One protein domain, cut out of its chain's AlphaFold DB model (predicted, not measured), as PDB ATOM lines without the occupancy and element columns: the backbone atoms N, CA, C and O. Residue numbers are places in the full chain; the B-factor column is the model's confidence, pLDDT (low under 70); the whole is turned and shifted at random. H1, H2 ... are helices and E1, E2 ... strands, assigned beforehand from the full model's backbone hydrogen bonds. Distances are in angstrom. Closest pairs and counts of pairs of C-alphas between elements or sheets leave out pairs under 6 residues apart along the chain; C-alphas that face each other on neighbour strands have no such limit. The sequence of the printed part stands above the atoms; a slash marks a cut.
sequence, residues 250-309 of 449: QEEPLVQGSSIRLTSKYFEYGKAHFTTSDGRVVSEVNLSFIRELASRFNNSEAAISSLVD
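AT A GLANCE: This is residues 250 to 309 of the 449 residues of an uncharacterized protein of marine sediment metagenome (UniProt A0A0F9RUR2). A small meander sheet of three strands, E1, E2 and E3, has one longer helix, H1, slanting over one face; a short helix, H2, folds back on the later part of H1 as a helical hairpin. The tight turn from E1 to E2 and the tight turn from H1 to H2 lie at opposite ends of the long axis. The printed part has 60 residues, with three named strands and then two named helices, a mixed class; the sheet order is E1, E2, E3, antiparallel throughout. It is compact, with a radius of gyration of the C-alphas of 10.8 A, yet elongated, spanning 33 by 18 by 18 A.

HOW THE PARTS SIT: Start at residues 252 to 253, which pair antiparallel with residues 261 to 262 of E1, residues 261 to 268. E1 bends by 56 degrees at residue 264. It forms a hairpin with E2, residues 271 to 276; look for N 266 and O 273, 2.8 A apart. E2 forms the next hairpin with E3, residues 281 to 283, where N 274 and O 282 are 2.8 A apart. H1, residues 284 to 296, is on the sheet at a height of 10.2 A, over E3 and only just slantwise to it, at 32 degrees on the local plane. H2, residues 301 to 307, touches residues 290 to 294 of H1 alone, opposite ways at a steep tilt of 41 degrees; the closest C-alphas, of Ala 294 and Ile 304, are 5.9 A apart. H2 is not on the sheet. Every O i to N i+4 pair is within hydrogen-bond range in H2, and 8 of 9 in H1.

IN THESE COORDINATES: Find C-alpha 261 at (238.609, 203.592, 207.973); E1 runs 20.0 A from there, and E2 runs 16.2 A. E3 spans 6.8 A. H1 runs 19.1 A from C-alpha 284 at (227.340, 195.623, 210.763). H2 runs 9.9 A to C-alpha 307 at (225.664, 208.790, 208.399).

THE WHOLE: The C-alphas farthest apart, of Tyr 269 and Asn 298, are 33.4 A apart. The printed part has no cut, and the links between named elements are tight. Its mean pLDDT is 94.1, and no printed residue is under 70.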
ATOM      1  N   GLN A 250     241.593 193.080 209.149       96.19
ATOM      2  CA  GLN A 250     242.377 193.996 208.334       96.19
ATOM      3  C   GLN A 250     241.614 195.300 208.170       96.19
ATOM      4  O   GLN A 250     240.440 195.289 207.800       96.19
ATOM      5  N   GLU A 251     242.292 196.415 208.426       97.12
ATOM      6  CA  GLU A 251     241.679 197.723 208.268       97.12
ATOM      7  C   GLU A 251     241.255 197.972 206.819       97.12
ATOM      8  O   GLU A 251     242.051 197.853 205.884       97.12
ATOM      9  N   GLU A 252     240.027 198.436 206.636       97.50
ATOM     10  CA  GLU A 252     239.451 198.743 205.327       97.50
ATOM     11  C   GLU A 252     238.720 200.091 205.367       97.50
ATOM     12  O   GLU A 252     238.334 200.549 206.442       97.50
ATOM     13  N   PRO A 253     238.534 200.787 204.234       97.81
ATOM     14  CA  PRO A 253     237.753 202.017 204.234       97.81
ATOM     15  C   PRO A 253     236.279 201.750 204.610       97.81
ATOM     16  O   PRO A 253     235.701 200.722 204.247       97.81
ATOM     17  N   LEU A 254     235.651 202.699 205.314       97.19
ATOM     18  CA  LEU A 254     234.224 202.644 205.667       97.19
ATOM     19  C   LEU A 254     233.366 202.506 204.400       97.19
ATOM     20  O   LEU A 254     232.511 201.624 204.298       97.19
ATOM     21  N   VAL A 255     233.676 203.339 203.406       97.25
ATOM     22  CA  VAL A 255     233.178 203.294 202.028       97.25
ATOM     23  C   VAL A 255     234.378 203.477 201.106       97.25
ATOM     24  O   VAL A 255     235.270 204.260 201.427       97.25
ATOM     25  N   GLN A 256     234.430 202.784 199.967       94.94
ATOM     26  CA  GLN A 256     235.550 202.909 199.029       94.94
ATOM     27  C   GLN A 256     235.816 204.381 198.663       94.94
ATOM     28  O   GLN A 256     234.922 205.079 198.193       94.94
ATOM     29  N   GLY A 257     237.055 204.837 198.870       92.69
ATOM     30  CA  GLY A 257     237.469 206.228 198.641       92.69
ATOM     31  C   GLY A 257     237.278 207.174 199.833       92.69
ATOM     32  O   GLY A 257     237.790 208.288 199.785       92.69
ATOM     33  N   SER A 258     236.607 206.737 200.903       96.38
ATOM     34  CA  SER A 258     236.464 207.520 202.133       96.38
ATOM     35  C   SER A 258     237.775 207.604 202.914       96.38
ATOM     36  O   SER A 258     238.573 206.661 202.915       96.38
ATOM     37  N   SER A 259     237.980 208.723 203.614       96.62
ATOM     38  CA  SER A 259     239.108 208.884 204.538       96.62
ATOM     39  C   SER A 259     238.873 208.171 205.875       96.62
ATOM     40  O   SER A 259     239.832 207.816 206.562       96.62
ATOM     41  N   ILE A 260     237.609 207.898 206.217       97.44
ATOM     42  CA  ILE A 260     237.228 207.141 207.411       97.44
ATOM     43  C   ILE A 260     237.485 205.652 207.162       97.44
ATOM     44  O   ILE A 260     236.957 205.058 206.219       97.44
ATOM     45  N   ARG A 261     238.280 205.026 208.033       98.25
ATOM     46  CA  ARG A 261     238.609 203.592 207.973       98.25
ATOM     47  C   ARG A 261     237.929 202.834 209.102       98.25
ATOM     48  O   ARG A 261     237.737 203.390 210.174       98.25
ATOM     49  N   LEU A 262     237.604 201.570 208.881       98.25
ATOM     50  CA  LEU A 262     237.267 200.604 209.918       98.25
ATOM     51  C   LEU A 262     238.578 200.037 210.467       98.25
ATOM     52  O   LEU A 262     239.333 199.413 209.727       98.25
ATOM     53  N   THR A 263     238.868 200.282 211.743       97.00
ATOM     54  CA  THR A 263     240.160 199.952 212.372       97.00
ATOM     55  C   THR A 263     240.097 198.704 213.243       97.00
ATOM     56  O   THR A 263     241.100 198.035 213.465       97.00
ATOM     57  N   SER A 264     238.914 198.355 213.743       95.31
ATOM     58  CA  SER A 264     238.712 197.115 214.492       95.31
ATOM     59  C   SER A 264     237.291 196.596 214.338       95.31
ATOM     60  O   SER A 264     236.363 197.364 214.083       95.31
ATOM     61  N   LYS A 265     237.129 195.287 214.536       94.69
ATOM     62  CA  LYS A 265     235.843 194.594 214.594       94.69
ATOM     63  C   LYS A 265     235.689 193.948 215.966       94.69
ATOM     64  O   LYS A 265     236.635 193.369 216.495       94.69
ATOM     65  N   TYR A 266     234.494 194.007 216.534       90.12
ATOM     66  CA  TYR A 266     234.145 193.277 217.748       90.12
ATOM     67  C   TYR A 266     232.685 192.832 217.723       90.12
ATOM     68  O   TYR A 266     231.920 193.239 216.855       90.12
ATOM     69  N   PHE A 267     232.288 191.980 218.666       84.50
ATOM     70  CA  PHE A 267     230.897 191.563 218.822       84.50
ATOM     71  C   PHE A 267     230.333 192.028 220.162       84.50
ATOM     72  O   PHE A 267     230.964 191.869 221.212       84.50
ATOM     73  N   GLU A 268     229.107 192.538 220.124       82.06
ATOM     74  CA  GLU A 268     228.307 192.865 221.301       82.06
ATOM     75  C   GLU A 268     226.911 192.266 221.105       82.06
ATOM     76  O   GLU A 268     226.257 192.503 220.090       82.06
ATOM     77  N   TYR A 269     226.480 191.411 222.038       77.31
ATOM     78  CA  TYR A 269     225.210 190.672 221.939       77.31
ATOM     79  C   TYR A 269     225.004 189.995 220.569       77.31
ATOM     80  O   TYR A 269     223.893 189.935 220.041       77.31
ATOM     81  N   GLY A 270     226.099 189.515 219.972       75.75
ATOM     82  CA  GLY A 270     226.074 188.711 218.749       75.75
ATOM     83  C   GLY A 270     225.855 189.495 217.478       75.75
ATOM     84  O   GLY A 270     225.613 188.909 216.423       75.75
ATOM     85  N   LYS A 271     225.936 190.814 217.590       84.56
ATOM     86  CA  LYS A 271     226.003 191.734 216.471       84.56
ATOM     87  C   LYS A 271     227.446 192.170 216.325       84.56
ATOM     88  O   LYS A 271     228.112 192.445 217.323       84.56
ATOM     89  N   ALA A 272     227.942 192.177 215.094       90.19
ATOM     90  CA  ALA A 272     229.242 192.753 214.816       90.19
ATOM     91  C   ALA A 272     229.153 194.283 214.872       90.19
ATOM     92  O   ALA A 272     228.183 194.891 214.412       90.19
ATOM     93  N   HIS A 273     230.194 194.876 215.429       94.00
ATOM     94  CA  HIS A 273     230.430 196.301 215.519       94.00
ATOM     95  C   HIS A 273     231.833 196.588 215.002       94.00
ATOM     96  O   HIS A 273     232.744 195.770 215.150       94.00
ATOM     97  N   PHE A 274     231.997 197.756 214.404       96.75
ATOM     98  CA  PHE A 274     233.255 198.225 213.859       96.75
ATOM     99  C   PHE A 274     233.595 199.564 214.486       96.75
ATOM    100  O   PHE A 274     232.731 200.436 214.571       96.75
ATOM    101  N   THR A 275     234.845 199.725 214.903       96.50
ATOM    102  CA  THR A 275     235.364 201.025 215.331       96.50
ATOM    103  C   THR A 275     235.966 201.721 214.123       96.50
ATOM    104  O   THR A 275     236.689 201.093 213.346       96.50
ATOM    105  N   THR A 276     235.674 203.001 213.950       97.75
ATOM    106  CA  THR A 276     236.231 203.824 212.877       97.75
ATOM    107  C   THR A 276     237.554 204.475 213.300       97.75
ATOM    108  O   THR A 276     237.889 204.549 214.482       97.75
ATOM    109  N   SER A 277     238.326 204.984 212.340       97.50
ATOM    110  CA  SER A 277     239.603 205.679 212.573       97.50
ATOM    111  C   SER A 277     239.476 206.960 213.402       97.50
ATOM    112  O   SER A 277     240.466 207.427 213.954       97.50
ATOM    113  N   ASP A 278     238.269 207.514 213.512       95.75
ATOM    114  CA  ASP A 278     237.935 208.650 214.377       95.75
ATOM    115  C   ASP A 278     237.274 208.237 215.709       95.75
ATOM    116  O   ASP A 278     236.803 209.088 216.461       95.75
ATOM    117  N   GLY A 279     237.262 206.938 216.024       95.75
ATOM    118  CA  GLY A 279     236.817 206.396 217.310       95.75
ATOM    119  C   GLY A 279     235.307 206.188 217.456       95.75
ATOM    120  O   GLY A 279     234.859 205.783 218.530       95.75
ATOM    121  N   ARG A 280     234.514 206.437 216.408       95.38
ATOM    122  CA  ARG A 280     233.074 206.133 216.389       95.38
ATOM    123  C   ARG A 280     232.830 204.637 216.179       95.38
ATOM    124  O   ARG A 280     233.736 203.876 215.850       95.38
ATOM    125  N   VAL A 281     231.591 204.205 216.406       94.44
ATOM    126  CA  VAL A 281     231.194 202.794 216.320       94.44
ATOM    127  C   VAL A 281     230.028 202.633 215.358       94.44
ATOM    128  O   VAL A 281     229.010 203.303 215.494       94.44
ATOM    129  N   VAL A 282     230.149 201.680 214.437       95.75
ATOM    130  CA  VAL A 282     229.122 201.342 213.446       95.75
ATOM    131  C   VAL A 282     228.745 199.870 213.593       95.75
ATOM    132  O   VAL A 282     229.615 199.002 213.641       95.75
ATOM    133  N   SER A 283     227.452 199.558 213.680       94.50
ATOM    134  CA  SER A 283     226.988 198.163 213.644       94.50
ATOM    135  C   SER A 283     227.124 197.585 212.231       94.50
ATOM    136  O   SER A 283     227.052 198.319 211.255       94.50
ATOM    137  N   GLU A 284     227.268 196.270 212.086       94.38
ATOM    138  CA  GLU A 284     227.340 195.623 210.763       94.38
ATOM    139  C   GLU A 284     226.121 195.928 209.878       94.38
ATOM    140  O   GLU A 284     226.265 196.119 208.672       94.38
ATOM    141  N   VAL A 285     224.938 196.050 210.489       93.25
ATOM    142  CA  VAL A 285     223.700 196.430 209.794       93.25
ATOM    143  C   VAL A 285     223.749 197.889 209.334       93.25
ATOM    144  O   VAL A 285     223.443 198.179 208.184       93.25
ATOM    145  N   ASN A 286     224.189 198.817 210.188       94.81
ATOM    146  CA  ASN A 286     224.327 200.210 209.763       94.81
ATOM    147  C   ASN A 286     225.438 200.358 208.720       94.81
ATOM    148  O   ASN A 286     225.296 201.154 207.802       94.81
ATOM    149  N   LEU A 287     226.520 199.581 208.809       97.19
ATOM    150  CA  LEU A 287     227.622 199.623 207.852       97.19
ATOM    151  C   LEU A 287     227.153 199.288 206.430       97.19
ATOM    152  O   LEU A 287     227.544 199.979 205.486       97.19
ATOM    153  N   SER A 288     226.316 198.258 206.260       96.56
ATOM    154  CA  SER A 288     225.767 197.929 204.940       96.56
ATOM    155  C   SER A 288     224.887 199.062 204.409       96.56
ATOM    156  O   SER A 288     225.060 199.479 203.264       96.56
ATOM    157  N   PHE A 289     224.026 199.635 205.252       97.00
ATOM    158  CA  PHE A 289     223.179 200.766 204.869       97.00
ATOM    159  C   PHE A 289     223.983 202.024 204.526       97.00
ATOM    160  O   PHE A 289     223.680 202.684 203.535       97.00
ATOM    161  N   ILE A 290     225.035 202.337 205.288       97.25
ATOM    162  CA  ILE A 290     225.950 203.452 205.009       97.25
ATOM    163  C   ILE A 290     226.596 203.269 203.639       97.25
ATOM    164  O   ILE A 290     226.588 204.201 202.841       97.25
ATOM    165  N   ARG A 291     227.126 202.076 203.339       97.06
ATOM    166  CA  ARG A 291     227.759 201.785 202.041       97.06
ATOM    167  C   ARG A 291     226.770 201.924 200.880       97.06
ATOM    168  O   ARG A 291     227.112 202.515 199.857       97.06
ATOM    169  N   GLU A 292     225.536 201.444 201.045       95.50
ATOM    170  CA  GLU A 292     224.489 201.611 200.033       95.50
ATOM    171  C   GLU A 292     224.096 203.082 199.843       95.50
ATOM    172  O   GLU A 292     224.035 203.563 198.711       95.50
ATOM    173  N   LEU A 293     223.856 203.821 200.925       95.69
ATOM    174  CA  LEU A 293     223.466 205.231 200.869       95.69
ATOM    175  C   LEU A 293     224.583 206.124 200.329       95.69
ATOM    176  O   LEU A 293     224.320 206.987 199.496       95.69
ATOM    177  N   ALA A 294     225.830 205.890 200.733       94.81
ATOM    178  CA  ALA A 294     226.981 206.636 200.238       94.81
ATOM    179  C   ALA A 294     227.079 206.570 198.711       94.81
ATOM    180  O   ALA A 294     227.268 207.603 198.069       94.81
ATOM    181  N   SER A 295     226.834 205.394 198.122       92.56
ATOM    182  CA  SER A 295     226.834 205.230 196.664       92.56
ATOM    183  C   SER A 295     225.769 206.085 195.961       92.56
ATOM    184  O   SER A 295     226.004 206.576 194.860       92.56
ATOM    185  N   ARG A 296     224.624 206.329 196.616       91.62
ATOM    186  CA  ARG A 296     223.538 207.189 196.107       91.62
ATOM    187  C   ARG A 296     223.868 208.674 196.218       91.62
ATOM    188  O   ARG A 296     223.346 209.470 195.446       91.62
ATOM    189  N   PHE A 297     224.741 209.040 197.152       90.94
ATOM    190  CA  PHE A 297     225.167 210.418 197.405       90.94
ATOM    191  C   PHE A 297     226.580 210.693 196.870       90.94
ATOM    192  O   PHE A 297     227.344 211.454 197.467       90.94
ATOM    193  N   ASN A 298     226.939 210.052 195.750       91.00
ATOM    194  CA  ASN A 298     228.220 210.209 195.048       91.00
ATOM    195  C   ASN A 298     229.461 209.983 195.932       91.00
ATOM    196  O   ASN A 298     230.501 210.595 195.703       91.00
ATOM    197  N   ASN A 299     229.348 209.131 196.955       91.69
ATOM    198  CA  ASN A 299     230.385 208.884 197.959       91.69
ATOM    199  C   ASN A 299     230.931 210.179 198.595       91.69
ATOM    200  O   ASN A 299     232.122 210.286 198.876       91.69
ATOM    201  N   SER A 300     230.065 211.176 198.811       94.69
ATOM    202  CA  SER A 300     230.428 212.418 199.498       94.69
ATOM    203  C   SER A 300     230.961 212.128 200.903       94.69
ATOM    204  O   SER A 300     230.242 211.585 201.740       94.69
ATOM    205  N   GLU A 301     232.199 212.534 201.192       95.06
ATOM    206  CA  GLU A 301     232.831 212.313 202.503       95.06
ATOM    207  C   GLU A 301     232.035 212.966 203.643       95.06
ATOM    208  O   GLU A 301     231.881 212.394 204.720       95.06
ATOM    209  N   ALA A 302     231.451 214.141 203.387       95.38
ATOM    210  CA  ALA A 302     230.586 214.822 204.346       95.38
ATOM    211  C   ALA A 302     229.303 214.021 204.631       95.38
ATOM    212  O   ALA A 302     228.849 213.962 205.777       95.38
ATOM    213  N   ALA A 303     228.738 213.373 203.606       95.06
ATOM    214  CA  ALA A 303     227.570 212.515 203.760       95.06
ATOM    215  C   ALA A 303     227.925 211.234 204.527       95.06
ATOM    216  O   ALA A 303     227.247 210.891 205.492       95.06
ATOM    217  N   ILE A 304     229.020 210.572 204.140       96.12
ATOM    218  CA  ILE A 304     229.525 209.354 204.787       96.12
ATOM    219  C   ILE A 304     229.783 209.611 206.271       96.12
ATOM    220  O   ILE A 304     229.283 208.870 207.115       96.12
ATOM    221  N   SER A 305     230.499 210.689 206.594       95.31
ATOM    222  CA  SER A 305     230.788 211.050 207.980       95.31
ATOM    223  C   SER A 305     229.514 211.321 208.780       95.31
ATOM    224  O   SER A 305     229.414 210.882 209.921       95.31
ATOM    225  N   SER A 306     228.514 211.983 208.190       94.94
ATOM    226  CA  SER A 306     227.243 212.266 208.872       94.94
ATOM    227  C   SER A 306     226.440 210.998 209.178       94.94
ATOM    228  O   SER A 306     225.846 210.897 210.248       94.94
ATOM    229  N   LEU A 307     226.437 210.026 208.259       96.06
ATOM    230  CA  LEU A 307     225.664 208.790 208.399       96.06
ATOM    231  C   LEU A 307     226.148 207.888 209.545       96.06
ATOM    232  O   LEU A 307     225.352 207.119 210.077       96.06
ATOM    233  N   VAL A 308     227.421 207.978 209.942       94.81
ATOM    234  CA  VAL A 308     227.981 207.198 211.064       94.81
ATOM    235  C   VAL A 308     227.261 207.495 212.385       94.81
ATOM    236  O   VAL A 308     227.103 206.597 213.206       94.81
ATOM    237  N   ASP A 309     226.787 208.730 212.574       91.31
ATOM    238  CA  ASP A 309     226.158 209.195 213.819       91.31
ATOM    239  C   ASP A 309     224.618 209.155 213.785       91.31
ATOM    240  O   ASP A 309     223.950 209.714 214.668       91.31
TER     241      ASP A 309